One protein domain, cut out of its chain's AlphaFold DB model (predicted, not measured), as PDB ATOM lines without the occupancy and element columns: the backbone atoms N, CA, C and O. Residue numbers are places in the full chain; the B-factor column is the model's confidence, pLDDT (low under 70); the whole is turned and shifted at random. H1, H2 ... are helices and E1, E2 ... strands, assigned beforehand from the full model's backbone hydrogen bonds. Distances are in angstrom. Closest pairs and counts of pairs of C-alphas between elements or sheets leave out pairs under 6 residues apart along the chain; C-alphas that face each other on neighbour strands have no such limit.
ATOM      1  N   TYR A 174     139.901 183.292 162.813       88.38
ATOM      2  CA  TYR A 174     140.254 182.879 164.166       88.38
ATOM      3  C   TYR A 174     141.350 183.811 164.673       88.38
ATOM      4  O   TYR A 174     142.355 183.997 163.990       88.38
ATOM      5  N   GLU A 175     141.155 184.417 165.836       88.56
ATOM      6  CA  GLU A 175     142.024 185.482 166.342       88.56
ATOM      7  C   GLU A 175     142.144 185.436 167.871       88.56
ATOM      8  O   GLU A 175     141.476 184.622 168.517       88.56
ATOM      9  N   ASN A 176     142.992 186.293 168.447       86.75
ATOM     10  CA  ASN A 176     143.353 186.273 169.868       86.75
ATOM     11  C   ASN A 176     142.157 186.419 170.826       86.75
ATOM     12  O   ASN A 176     142.204 185.857 171.914       86.75
ATOM     13  N   ASP A 177     141.049 187.049 170.423       86.75
ATOM     14  CA  ASP A 177     139.826 187.110 171.243       86.75
ATOM     15  C   ASP A 177     139.310 185.705 171.633       86.75
ATOM     16  O   ASP A 177     138.740 185.507 172.709       86.75
ATOM     17  N   LEU A 178     139.524 184.696 170.775       87.12
ATOM     18  CA  LEU A 178     139.184 183.300 171.076       87.12
ATOM     19  C   LEU A 178     140.149 182.681 172.094       87.12
ATOM     20  O   LEU A 178     139.736 181.841 172.895       87.12
ATOM     21  N   VAL A 179     141.417 183.095 172.062       88.50
ATOM     22  CA  VAL A 179     142.453 182.681 173.016       88.50
ATOM     23  C   VAL A 179     142.156 183.265 174.397       88.50
ATOM     24  O   VAL A 179     142.153 182.525 175.381       88.50
ATOM     25  N   ASP A 180     141.778 184.542 174.468       88.19
ATOM     26  CA  ASP A 180     141.372 185.206 175.711       88.19
ATOM     27  C   ASP A 180     140.130 184.551 176.335       88.19
ATOM     28  O   ASP A 180     140.051 184.343 177.549       88.19
ATOM     29  N   GLU A 181     139.152 184.166 175.510       84.75
ATOM     30  CA  GLU A 181     137.968 183.440 175.974       84.75
ATOM     31  C   GLU A 181     138.314 182.027 176.475       84.75
ATOM     32  O   GLU A 181     137.742 181.577 177.474       84.75
ATOM     33  N   ALA A 182     139.251 181.330 175.826       84.50
ATOM     34  CA  ALA A 182     139.751 180.039 176.298       84.50
ATOM     35  C   ALA A 182     140.470 180.180 177.650       84.50
ATOM     36  O   ALA A 182     140.167 179.435 178.586       84.50
ATOM     37  N   LEU A 183     141.329 181.190 177.804       86.19
ATOM     38  CA  LEU A 183     141.988 181.502 179.071       86.19
ATOM     39  C   LEU A 183     140.966 181.802 180.176       86.19
ATOM     40  O   LEU A 183     141.045 181.244 181.273       86.19
ATOM     41  N   ARG A 184     139.955 182.630 179.887       84.50
ATOM     42  CA  ARG A 184     138.876 182.942 180.836       84.50
ATOM     43  C   ARG A 184     138.140 181.683 181.294       84.50
ATOM     44  O   ARG A 184     137.816 181.564 182.476       84.50
ATOM     45  N   ARG A 185     137.861 180.750 180.379       80.38
ATOM     46  CA  ARG A 185     137.227 179.459 180.699       80.38
ATOM     47  C   ARG A 185     138.116 178.615 181.595       80.38
ATOM     48  O   ARG A 185     137.638 178.179 182.636       80.38
ATOM     49  N   MET A 186     139.390 178.465 181.237       80.12
ATOM     50  CA  MET A 186     140.366 177.737 182.044       80.12
ATOM     51  C   MET A 186     140.414 178.285 183.478       80.12
ATOM     52  O   MET A 186     140.244 177.529 184.428       80.12
ATOM     53  N   LEU A 187     140.517 179.608 183.643       79.62
ATOM     54  CA  LEU A 187     140.532 180.269 184.954       79.62
ATOM     55  C   LEU A 187     139.265 180.024 185.786       79.62
ATOM     56  O   LEU A 187     139.357 179.859 186.998       79.62
ATOM     57  N   LEU A 188     138.085 179.976 185.158       77.69
ATOM     58  CA  LEU A 188     136.827 179.676 185.854       77.69
ATOM     59  C   LEU A 188     136.727 178.217 186.326       77.69
ATOM     60  O   LEU A 188     135.990 177.948 187.271       77.69
ATOM     61  N   GLY A 189     137.432 177.293 185.668       71.75
ATOM     62  CA  GLY A 189     137.471 175.870 186.024       71.75
ATOM     63  C   GLY A 189     138.549 175.501 187.049       71.75
ATOM     64  O   GLY A 189     138.680 174.335 187.409       71.75
ATOM     65  N   ILE A 190     139.353 176.457 187.520       72.06
ATOM     66  CA  ILE A 190     140.419 176.171 188.484       72.06
ATOM     67  C   ILE A 190     139.910 176.371 189.909       72.06
ATOM     68  O   ILE A 190     139.479 177.461 190.287       72.06
ATOM     69  N   THR A 191     140.052 175.334 190.736       65.62
ATOM     70  CA  THR A 191     139.899 175.449 192.188       65.62
ATOM     71  C   THR A 191     141.279 175.551 192.829       65.62
ATOM     72  O   THR A 191     142.024 174.577 192.957       65.62
ATOM     73  N   VAL A 192     141.630 176.769 193.239       60.44
ATOM     74  CA  VAL A 192     142.893 177.061 193.919       60.44
ATOM     75  C   VAL A 192     142.731 176.808 195.421       60.44
ATOM     76  O   VAL A 192     141.998 177.528 196.098       60.44
ATOM     77  N   TYR A 193     143.421 175.798 195.959       53.38
ATOM     78  CA  TYR A 193     143.396 175.485 197.398       53.38
ATOM     79  C   TYR A 193     144.383 176.318 198.228       53.38
ATOM     80  O   TYR A 193     144.180 176.505 199.428       53.38
ATOM     81  N   GLN A 194     145.421 176.859 197.593       55.56
ATOM     82  CA  GLN A 194     146.396 177.759 198.195       55.56
ATOM     83  C   GLN A 194     146.781 178.812 197.159       55.56
ATOM     84  O   GLN A 194     146.992 178.465 196.003       55.56
ATOM     85  N   ALA A 195     146.853 180.088 197.550       51.34
ATOM     86  CA  ALA A 195     147.335 181.144 196.663       51.34
ATOM     87  C   ALA A 195     148.794 180.844 196.276       51.34
ATOM     88  O   ALA A 195     149.697 181.112 197.064       51.34
ATOM     89  N   GLY A 196     148.986 180.235 195.109       63.72
ATOM     90  CA  GLY A 196     150.285 179.945 194.513       63.72
ATOM     91  C   GLY A 196     150.497 180.753 193.238       63.72
ATOM     92  O   GLY A 196     149.575 181.407 192.734       63.72
ATOM     93  N   ARG A 197     151.721 180.728 192.712       75.31
ATOM     94  CA  ARG A 197     152.066 181.357 191.434       75.31
ATOM     95  C   ARG A 197     151.697 180.432 190.274       75.31
ATOM     96  O   ARG A 197     152.548 179.757 189.709       75.31
ATOM     97  N   LEU A 198     150.416 180.422 189.919       77.00
ATOM     98  CA  LEU A 198     149.943 179.745 188.718       77.00
ATOM     99  C   LEU A 198     150.085 180.667 187.502       77.00
ATOM    100  O   LEU A 198     149.524 181.764 187.487       77.00
ATOM    101  N   GLU A 199     150.793 180.205 186.482       81.50
ATOM    102  CA  GLU A 199     150.825 180.822 185.160       81.50
ATOM    103  C   GLU A 199     150.032 179.956 184.180       81.50
ATOM    104  O   GLU A 199     150.134 178.732 184.196       81.50
ATOM    105  N   ILE A 200     149.197 180.580 183.350       82.75
ATOM    106  CA  ILE A 200     148.420 179.876 182.328       82.75
ATOM    107  C   ILE A 200     148.640 180.578 181.008       82.75
ATOM    108  O   ILE A 200     148.395 181.778 180.894       82.75
ATOM    109  N   GLN A 201     149.043 179.802 180.017       86.75
ATOM    110  CA  GLN A 201     149.220 180.254 178.650       86.75
ATOM    111  C   GLN A 201     148.292 179.457 177.745       86.75
ATOM    112  O   GLN A 201     148.115 178.257 177.944       86.75
ATOM    113  N   CYS A 202     147.664 180.120 176.782       87.69
ATOM    114  CA  CYS A 202     146.748 179.489 175.845       87.69
ATOM    115  C   CYS A 202     147.145 179.874 174.430       87.69
ATOM    116  O   CYS A 202     147.356 181.051 174.166       87.69
ATOM    117  N   ASP A 203     147.168 178.903 173.523       90.19
ATOM    118  CA  ASP A 203     147.582 179.122 172.140       90.19
ATOM    119  C   ASP A 203     146.815 178.223 171.174       90.19
ATOM    120  O   ASP A 203     146.328 177.143 171.531       90.19
ATOM    121  N   PHE A 204     146.743 178.654 169.912       90.06
ATOM    122  CA  PHE A 204     146.268 177.793 168.838       90.06
ATOM    123  C   PHE A 204     147.201 176.592 168.666       90.06
ATOM    124  O   PHE A 204     148.401 176.724 168.425       90.06
ATOM    125  N   HIS A 205     146.619 175.401 168.716       91.19
ATOM    126  CA  HIS A 205     147.285 174.142 168.454       91.19
ATOM    127  C   HIS A 205     146.766 173.548 167.139       91.19
ATOM    128  O   HIS A 205     145.649 173.036 167.048       91.19
ATOM    129  N   ASP A 206     147.599 173.626 166.101       90.94
ATOM    130  CA  ASP A 206     147.287 173.148 164.750       90.94
ATOM    131  C   ASP A 206     148.373 172.179 164.236       90.94
ATOM    132  O   ASP A 206     149.171 172.514 163.354       90.94
ATOM    133  N   PRO A 207     148.441 170.950 164.784       90.12
ATOM    134  CA  PRO A 207     149.503 169.993 164.465       90.12
ATOM    135  C   PRO A 207     149.429 169.477 163.022       90.12
ATOM    136  O   PRO A 207     150.409 168.957 162.490       90.12
ATOM    137  N   LEU A 208     148.264 169.606 162.380       92.88
ATOM    138  CA  LEU A 208     148.022 169.177 161.002       92.88
ATOM    139  C   LEU A 208     148.114 170.332 159.997       92.88
ATOM    140  O   LEU A 208     147.880 170.112 158.806       92.88
ATOM    141  N   ALA A 209     148.480 171.534 160.457       93.12
ATOM    142  CA  ALA A 209     148.603 172.737 159.645       93.12
ATOM    143  C   ALA A 209     147.347 172.990 158.783       93.12
ATOM    144  O   ALA A 209     147.438 173.155 157.563       93.12
ATOM    145  N   LEU A 210     146.168 172.963 159.397       91.75
ATOM    146  CA  LEU A 210     144.859 173.211 158.793       91.75
ATOM    147  C   LEU A 210     144.593 174.708 158.573       91.75
ATOM    148  O   LEU A 210     143.801 175.073 157.696       91.75
ATOM    149  N   LEU A 211     145.267 175.570 159.333       92.44
ATOM    150  CA  LEU A 211     145.104 177.014 159.319       92.44
ATOM    151  C   LEU A 211     146.198 177.714 158.501       92.44
ATOM    152  O   LEU A 211     147.351 177.287 158.440       92.44
ATOM    153  N   GLU A 212     145.837 178.818 157.855       93.12
ATOM    154  CA  GLU A 212     146.765 179.791 157.274       93.12
ATOM    155  C   GLU A 212     146.668 181.124 158.008       93.12
ATOM    156  O   GLU A 212     145.593 181.504 158.470       93.12
ATOM    157  N   VAL A 213     147.780 181.854 158.069       92.81
ATOM    158  CA  VAL A 213     147.803 183.233 158.565       92.81
ATOM    159  C   VAL A 213     147.270 184.153 157.470       92.81
ATOM    160  O   VAL A 213     147.788 184.155 156.352       92.81
ATOM    161  N   VAL A 214     146.245 184.941 157.787       91.81
ATOM    162  CA  VAL A 214     145.636 185.919 156.868       91.81
ATOM    163  C   VAL A 214     146.004 187.363 157.202       91.81
ATOM    164  O   VAL A 214     145.842 188.241 156.353       91.81
ATOM    165  N   GLY A 215     146.545 187.616 158.394       88.94
ATOM    166  CA  GLY A 215     147.017 188.932 158.807       88.94
ATOM    167  C   GLY A 215     147.598 188.937 160.217       88.94
ATOM    168  O   GLY A 215     147.502 187.953 160.947       88.94
ATOM    169  N   SER A 216     148.204 190.065 160.585       86.12
ATOM    170  CA  SER A 216     148.563 190.382 161.964       86.12
ATOM    171  C   SER A 216     148.259 191.859 162.224       86.12
ATOM    172  O   SER A 216     148.602 192.707 161.395       86.12
ATOM    173  N   VAL A 217     147.568 192.155 163.326       79.06
ATOM    174  CA  VAL A 217     147.208 193.516 163.757       79.06
ATOM    175  C   VAL A 217     147.544 193.643 165.237       79.06
ATOM    176  O   VAL A 217     146.946 192.936 166.032       79.06
ATOM    177  N   ASP A 218     148.476 194.525 165.606       71.38
ATOM    178  CA  ASP A 218     148.835 194.803 167.008       71.38
ATOM    179  C   ASP A 218     149.044 193.522 167.852       71.38
ATOM    180  O   ASP A 218     148.382 193.312 168.864       71.38
ATOM    181  N   ASP A 219     149.927 192.632 167.381       75.25
ATOM    182  CA  ASP A 219     150.251 191.312 167.964       75.25
ATOM    183  C   ASP A 219     149.119 190.260 167.938       75.25
ATOM    184  O   ASP A 219     149.331 189.099 168.293       75.25
ATOM    185  N   ASN A 220     147.939 190.603 167.411       80.69
ATOM    186  CA  ASN A 220     146.887 189.640 167.093       80.69
ATOM    187  C   ASN A 220     147.184 188.942 165.768       80.69
ATOM    188  O   ASN A 220     147.157 189.577 164.711       80.69
ATOM    189  N   THR A 221     147.464 187.637 165.809       87.62
ATOM    190  CA  THR A 221     147.625 186.835 164.591       87.62
ATOM    191  C   THR A 221     146.273 186.287 164.170       87.62
ATOM    192  O   THR A 221     145.607 185.573 164.913       87.62
ATOM    193  N   GLN A 222     145.875 186.613 162.946       90.31
ATOM    194  CA  GLN A 222     144.598 186.203 162.389       90.31
ATOM    195  C   GLN A 222     144.787 184.989 161.489       90.31
ATOM    196  O   GLN A 222     145.579 185.012 160.539       90.31
ATOM    197  N   TYR A 223     144.012 183.946 161.757       91.31
ATOM    198  CA  TYR A 223     144.051 182.674 161.056       91.31
ATOM    199  C   TYR A 223     142.752 182.399 160.311       91.31
ATOM    200  O   TYR A 223     141.683 182.896 160.655       91.31
ATOM    201  N   ARG A 224     142.833 181.545 159.296       91.06
ATOM    202  CA  ARG A 224     141.684 181.039 158.544       91.06
ATOM    203  C   ARG A 224     141.920 179.591 158.136       91.06
ATOM    204  O   ARG A 224     143.061 179.189 157.942       91.06
ATOM    205  N   ILE A 225     140.856 178.814 157.932       91.19
ATOM    206  CA  ILE A 225     140.968 177.476 157.331       91.19
ATOM    207  C   ILE A 225     141.566 177.586 155.920       91.19
ATOM    208  O   ILE A 225     141.058 178.321 155.069       91.19
ATOM    209  N   LYS A 226     142.611 176.799 155.641       91.75
ATOM    210  CA  LYS A 226     143.325 176.829 154.358       91.75
ATOM    211  C   LYS A 226     142.388 176.632 153.150       91.75
ATOM    212  O   LYS A 226     141.723 175.595 153.042       91.75
ATOM    213  N   PRO A 227     142.400 177.543 152.153       87.81
ATOM    214  CA  PRO A 227     141.760 177.400 150.842       87.81
ATOM    215  C   PRO A 227     142.048 176.071 150.147       87.81
ATOM    216  O   PRO A 227     141.173 175.555 149.457       87.81
ATOM    217  N   SER A 228     143.220 175.481 150.378       91.12
ATOM    218  CA  SER A 228     143.631 174.212 149.778       91.12
ATOM    219  C   SER A 228     143.009 172.959 150.403       91.12
ATOM    220  O   SER A 228     143.127 171.902 149.790       91.12
ATOM    221  N   LEU A 229     142.387 173.037 151.589       90.44
ATOM    222  CA  LEU A 229     141.748 171.864 152.196       90.44
ATOM    223  C   LEU A 229     140.542 171.399 151.373       90.44
ATOM    224  O   LEU A 229     139.814 172.214 150.793       90.44
ATOM    225  N   THR A 230     140.330 170.086 151.369       90.31
ATOM    226  CA  THR A 230     139.301 169.373 150.601       90.31
ATOM    227  C   THR A 230     138.481 168.451 151.506       90.31
ATOM    228  O   THR A 230     138.806 168.279 152.675       90.31
ATOM    229  N   ALA A 231     137.464 167.771 150.968       88.19
ATOM    230  CA  ALA A 231     136.693 166.773 151.719       88.19
ATOM    231  C   ALA A 231     137.547 165.632 152.322       88.19
ATOM    232  O   ALA A 231     137.112 164.980 153.267       88.19
ATOM    233  N   ALA A 232     138.768 165.393 151.820       91.38
ATOM    234  CA  ALA A 232     139.710 164.438 152.416       91.38
ATOM    235  C   ALA A 232     140.283 164.904 153.770       91.38
ATOM    236  O   ALA A 232     140.878 164.112 154.497       91.38
ATOM    237  N   ASP A 233     140.125 166.186 154.096       90.75
ATOM    238  CA  ASP A 233     140.550 166.796 155.352       90.75
ATOM    239  C   ASP A 233     139.418 166.865 156.387       90.75
ATOM    240  O   ASP A 233     139.648 167.349 157.494       90.75
ATOM    241  N   ASN A 234     138.217 166.379 156.050       87.75
ATOM    242  CA  ASN A 234     137.106 166.287 156.993       87.75
ATOM    243  C   ASN A 234     137.489 165.440 158.212       87.75
ATOM    244  O   ASN A 234     138.328 164.542 158.129       87.75
ATOM    245  N   ASP A 235     136.881 165.764 159.351       86.38
ATOM    246  CA  ASP A 235     137.125 165.142 160.659       86.38
ATOM    247  C   ASP A 235     138.506 165.434 161.284       86.38
ATOM    248  O   ASP A 235     138.755 165.042 162.425       86.38
ATOM    249  N   LYS A 236     139.398 166.165 160.597       89.50
ATOM    250  CA  LYS A 236     140.637 166.684 161.201       89.50
ATOM    251  C   LYS A 236     140.332 167.804 162.194       89.50
ATOM    252  O   LYS A 236     139.354 168.533 162.029       89.50
ATOM    253  N   ILE A 237     141.190 167.943 163.204       86.88
ATOM    254  CA  ILE A 237     140.969 168.826 164.355       86.88
ATOM    255  C   ILE A 237     142.114 169.827 164.492       86.88
ATOM    256  O   ILE A 237     143.278 169.475 164.295       86.88
ATOM    257  N   PHE A 238     141.760 171.055 164.858       88.88
ATOM    258  CA  PHE A 238     142.655 172.030 165.478       88.88
ATOM    259  C   PHE A 238     141.965 172.595 166.726       88.88
ATOM    260  O   PHE A 238     140.740 172.505 166.861       88.88
ATOM    261  N   SER A 239     142.736 173.158 167.649       88.31
ATOM    262  CA  SER A 239     142.237 173.546 168.968       88.31
ATOM    263  C   SER A 239     142.898 174.819 169.489       88.31
ATOM    264  O   SER A 239     143.852 175.324 168.902       88.31
ATOM    265  N   ILE A 240     142.376 175.349 170.593       88.00
ATOM    266  CA  ILE A 240     143.143 176.185 171.517       88.00
ATOM    267  C   ILE A 240     143.455 175.320 172.729       88.00
ATOM    268  O   ILE A 240     142.539 174.829 173.399       88.00
ATOM    269  N   ASN A 241     144.744 175.142 172.993       86.69
ATOM    270  CA  ASN A 241     145.226 174.416 174.156       86.69
ATOM    271  C   ASN A 241     145.683 175.425 175.197       86.69
ATOM    272  O   ASN A 241     146.382 176.374 174.856       86.69
ATOM    273  N   CYS A 242     145.313 175.196 176.452       84.31
ATOM    274  CA  CYS A 242     145.853 175.945 177.574       84.31
ATOM    275  C   CYS A 242     146.804 175.058 178.374       84.31
ATOM    276  O   CYS A 242     146.479 173.909 178.685       84.31
ATOM    277  N   THR A 243     147.960 175.613 178.709       82.38
ATOM    278  CA  THR A 243     148.988 175.010 179.548       82.38
ATOM    279  C   THR A 243     149.056 175.769 180.865       82.38
ATOM    280  O   THR A 243     149.171 176.992 180.876       82.38
ATOM    281  N   ALA A 244     148.952 175.039 181.971       78.88
ATOM    282  CA  ALA A 244     149.054 175.552 183.326       78.88
ATOM    283  C   ALA A 244     150.406 175.162 183.936       78.88
ATOM    284  O   ALA A 244     150.766 173.981 183.981       78.88
ATOM    285  N   PHE A 245     151.123 176.160 184.434       76.94
ATOM    286  CA  PHE A 245     152.406 176.047 185.105       76.94
ATOM    287  C   PHE A 245     152.255 176.454 186.567       76.94
ATOM    288  O   PHE A 245     151.863 177.581 186.869       76.94
ATOM    289  N   ASP A 246     152.584 175.547 187.478       76.81
ATOM    290  CA  ASP A 246     152.712 175.852 188.895       76.81
ATOM    291  C   ASP A 246     154.163 176.230 189.194       76.81
ATOM    292  O   ASP A 246     155.056 175.385 189.331       76.81
ATOM    293  N   LEU A 247     154.396 177.537 189.256       76.88
ATOM    294  CA  LEU A 247     155.715 178.105 189.487       76.88
ATOM    295  C   LEU A 247     156.163 177.955 190.945       76.88
ATOM    296  O   LEU A 247     157.355 178.077 191.210       76.88
ATOM    297  N   ASP A 248     155.259 177.668 191.888       75.44
ATOM    298  CA  ASP A 248     155.650 177.415 193.282       75.44
ATOM    299  C   ASP A 248     156.396 176.086 193.421       75.44
ATOM    300  O   ASP A 248     157.203 175.921 194.335       75.44
ATOM    301  N   ILE A 249     156.111 175.137 192.527       74.44
ATOM    302  CA  ILE A 249     156.737 173.816 192.500       74.44
ATOM    303  C   ILE A 249     157.460 173.535 191.177       74.44
ATOM    304  O   ILE A 249     157.741 172.377 190.875       74.44
ATOM    305  N   ASN A 250     157.799 174.591 190.421       74.50
ATOM    306  CA  ASN A 250     158.662 174.520 189.236       74.50
ATOM    307  C   ASN A 250     158.169 173.462 188.218       74.50
ATOM    308  O   ASN A 250     158.923 172.613 187.731       74.50
ATOM    309  N   ARG A 251     156.851 173.446 187.960       72.56
ATOM    310  CA  ARG A 251     156.184 172.319 187.298       72.56
ATOM    311  C   ARG A 251     155.150 172.749 186.264       72.56
ATOM    312  O   ARG A 251     154.336 173.631 186.503       72.56
ATOM    313  N   LEU A 252     155.119 172.044 185.134       72.69
ATOM    314  CA  LEU A 252     153.947 172.006 184.259       72.69
ATOM    315  C   LEU A 252     152.911 171.049 184.863       72.69
ATOM    316  O   LEU A 252     153.186 169.863 185.064       72.69
ATOM    317  N   GLU A 253     151.729 171.575 185.162       72.06
ATOM    318  CA  GLU A 253     150.646 170.832 185.809       72.06
ATOM    319  C   GLU A 253     149.746 170.131 184.795       72.06
ATOM    320  O   GLU A 253     149.416 168.955 184.962       72.06
ATOM    321  N   LEU A 254     149.337 170.853 183.750       74.69
ATOM    322  CA  LEU A 254     148.351 170.375 182.788       74.69
ATOM    323  C   LEU A 254     148.501 171.103 181.457       74.69
ATOM    324  O   LEU A 254     148.585 172.325 181.434       74.69
ATOM    325  N   THR A 255     148.414 170.362 180.358       77.81
ATOM    326  CA  THR A 255     148.022 170.901 179.055       77.81
ATOM    327  C   THR A 255     146.683 170.281 178.692       77.81
ATOM    328  O   THR A 255     146.461 169.095 178.924       77.81
ATOM    329  N   THR A 256     145.741 171.078 178.197       78.50
ATOM    330  CA  THR A 256     144.431 170.552 177.811       78.50
ATOM    331  C   THR A 256     143.786 171.403 176.717       78.50
ATOM    332  O   THR A 256     143.930 172.631 176.737       78.50
ATOM    333  N   PRO A 257     143.082 170.795 175.746       82.06
ATOM    334  CA  PRO A 257     142.268 171.554 174.809       82.06
ATOM    335  C   PRO A 257     141.078 172.188 175.543       82.06
ATOM    336  O   PRO A 257     140.301 171.503 176.208       82.06
ATOM    337  N   ILE A 258     140.916 173.505 175.396       81.31
ATOM    338  CA  ILE A 258     139.763 174.246 175.937       81.31
ATOM    339  C   ILE A 258     138.694 174.469 174.867       81.31
ATOM    340  O   ILE A 258     137.499 174.491 175.168       81.31
ATOM    341  N   VAL A 259     139.114 174.628 173.609       81.88
ATOM    342  CA  VAL A 259     138.224 174.784 172.453       81.88
ATOM    343  C   VAL A 259     138.746 173.922 171.314       81.88
ATOM    344  O   VAL A 259     139.936 173.954 171.020       81.88
ATOM    345  N   GLU A 260     137.864 173.174 170.654       84.50
ATOM    346  CA  GLU A 260     138.215 172.310 169.523       84.50
ATOM    347  C   GLU A 260     137.292 172.571 168.333       84.50
ATOM    348  O   GLU A 260     136.070 172.701 168.474       84.50
ATOM    349  N   TRP A 261     137.875 172.574 167.138       84.75
ATOM    350  CA  TRP A 261     137.151 172.671 165.878       84.75
ATOM    351  C   TRP A 261     137.429 171.454 165.013       84.75
ATOM    352  O   TRP A 261     138.566 171.013 164.873       84.75
ATOM    353  N   VAL A 262     136.368 170.948 164.387       86.38
ATOM    354  CA  VAL A 262     136.430 169.834 163.439       86.38
ATOM    355  C   VAL A 262     136.215 170.378 162.033       86.38
ATOM    356  O   VAL A 262     135.239 171.092 161.784       86.38
ATOM    357  N   ILE A 263     137.102 170.030 161.104       85.25
ATOM    358  CA  ILE A 263     136.967 170.406 159.696       85.25
ATOM    359  C   ILE A 263     135.736 169.723 159.095       85.25
ATOM    360  O   ILE A 263     135.592 168.500 159.129       85.25
ATOM    361  N   SER A 264     134.859 170.540 158.511       84.31
ATOM    362  CA  SER A 264     133.693 170.098 157.755       84.31
ATOM    363  C   SER A 264     133.569 170.941 156.490       84.31
ATOM    364  O   SER A 264     133.169 172.105 156.532       84.31
TER     365      SER A 264
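This is residues 174 to 264 of the 266 residues of an uncharacterized protein of SAR86 cluster bacterium (UniProt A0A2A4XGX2). A long, twisted sheet of three strands, E1, E4 and E5, makes a slab with the helix H1 slantwise over one face, and a small separate hairpin, E2 and E3, lies at one end of it near the start of H1. At the other end, residues 188 to 194, where H1 leads toward E1, stick out as a free loop. The printed part has 91 residues with one named helix and five named strands, in the order H1, E1, E2, E3, E4, E5; both sheets, E1 - E4 - E5 and E2 - E3, are antiparallel, and the class is mixed, helices and strands. The whole is loose, with a radius of gyration of the C-alphas of 15.4 A, and elongated, spanning 49 by 31 by 22 A.

H1, residues 176 to 188, is on the sheet of E1, residues 198 to 205, E4, residues 237 to 246, and E5, residues 251 to 262: two layers, a helix on one face of a sheet. Its height over the sheet is 8.3 A. It lies over E1 and E4, and only just not over E5, on which 2 of its C-alphas fall. On the local plane it stands at 51 degrees to E4, slantwise to the strands. The closest C-alphas of H1 and E1 are those of Val 179 and Cys 202, 6.1 A apart; for H1 and E5 they are those of Ala 182 and Ile 258, at 5.8 A. Every O i to N i+4 pair in H1 is within hydrogen-bond range. E1, an edge strand, is antiparallel to the inner strand E4 at 164 degrees, with N 201 and O 243 within hydrogen-bond range at 2.9 A. E4 and E5 form a hairpin at 161 degrees, with N 240 and O 259 at 2.8 A. E2, residues 211 to 217, and E3, residues 220 to 225, form another hairpin at 152 degrees, with N 214 and O 222 at 2.8 A. The closest C-alphas of H1 and E3, those of Asn 176 and Asn 220, are 5.6 A apart. E2 and E4 are only just apart, at 8.3 A.

H1 begins at C-alpha 176 (143.353, 186.273, 169.868) and is 18.5 A long. E1 measures 21.2 A, E2 17.2 A, E3 16.7 A and E4 28.1 A. E5, the longest strand, measures 31.1 A and ends at C-alpha 262 (136.430, 169.834, 163.439).

The two C-alphas farthest apart, those of Gln 194 and Thr 230, are 48.8 A apart. The printed part has no cut. The link from E3 to E4, 11 residues, is long. The mean pLDDT of the printed part is 82.8, and residues 191 to 196 are under 70.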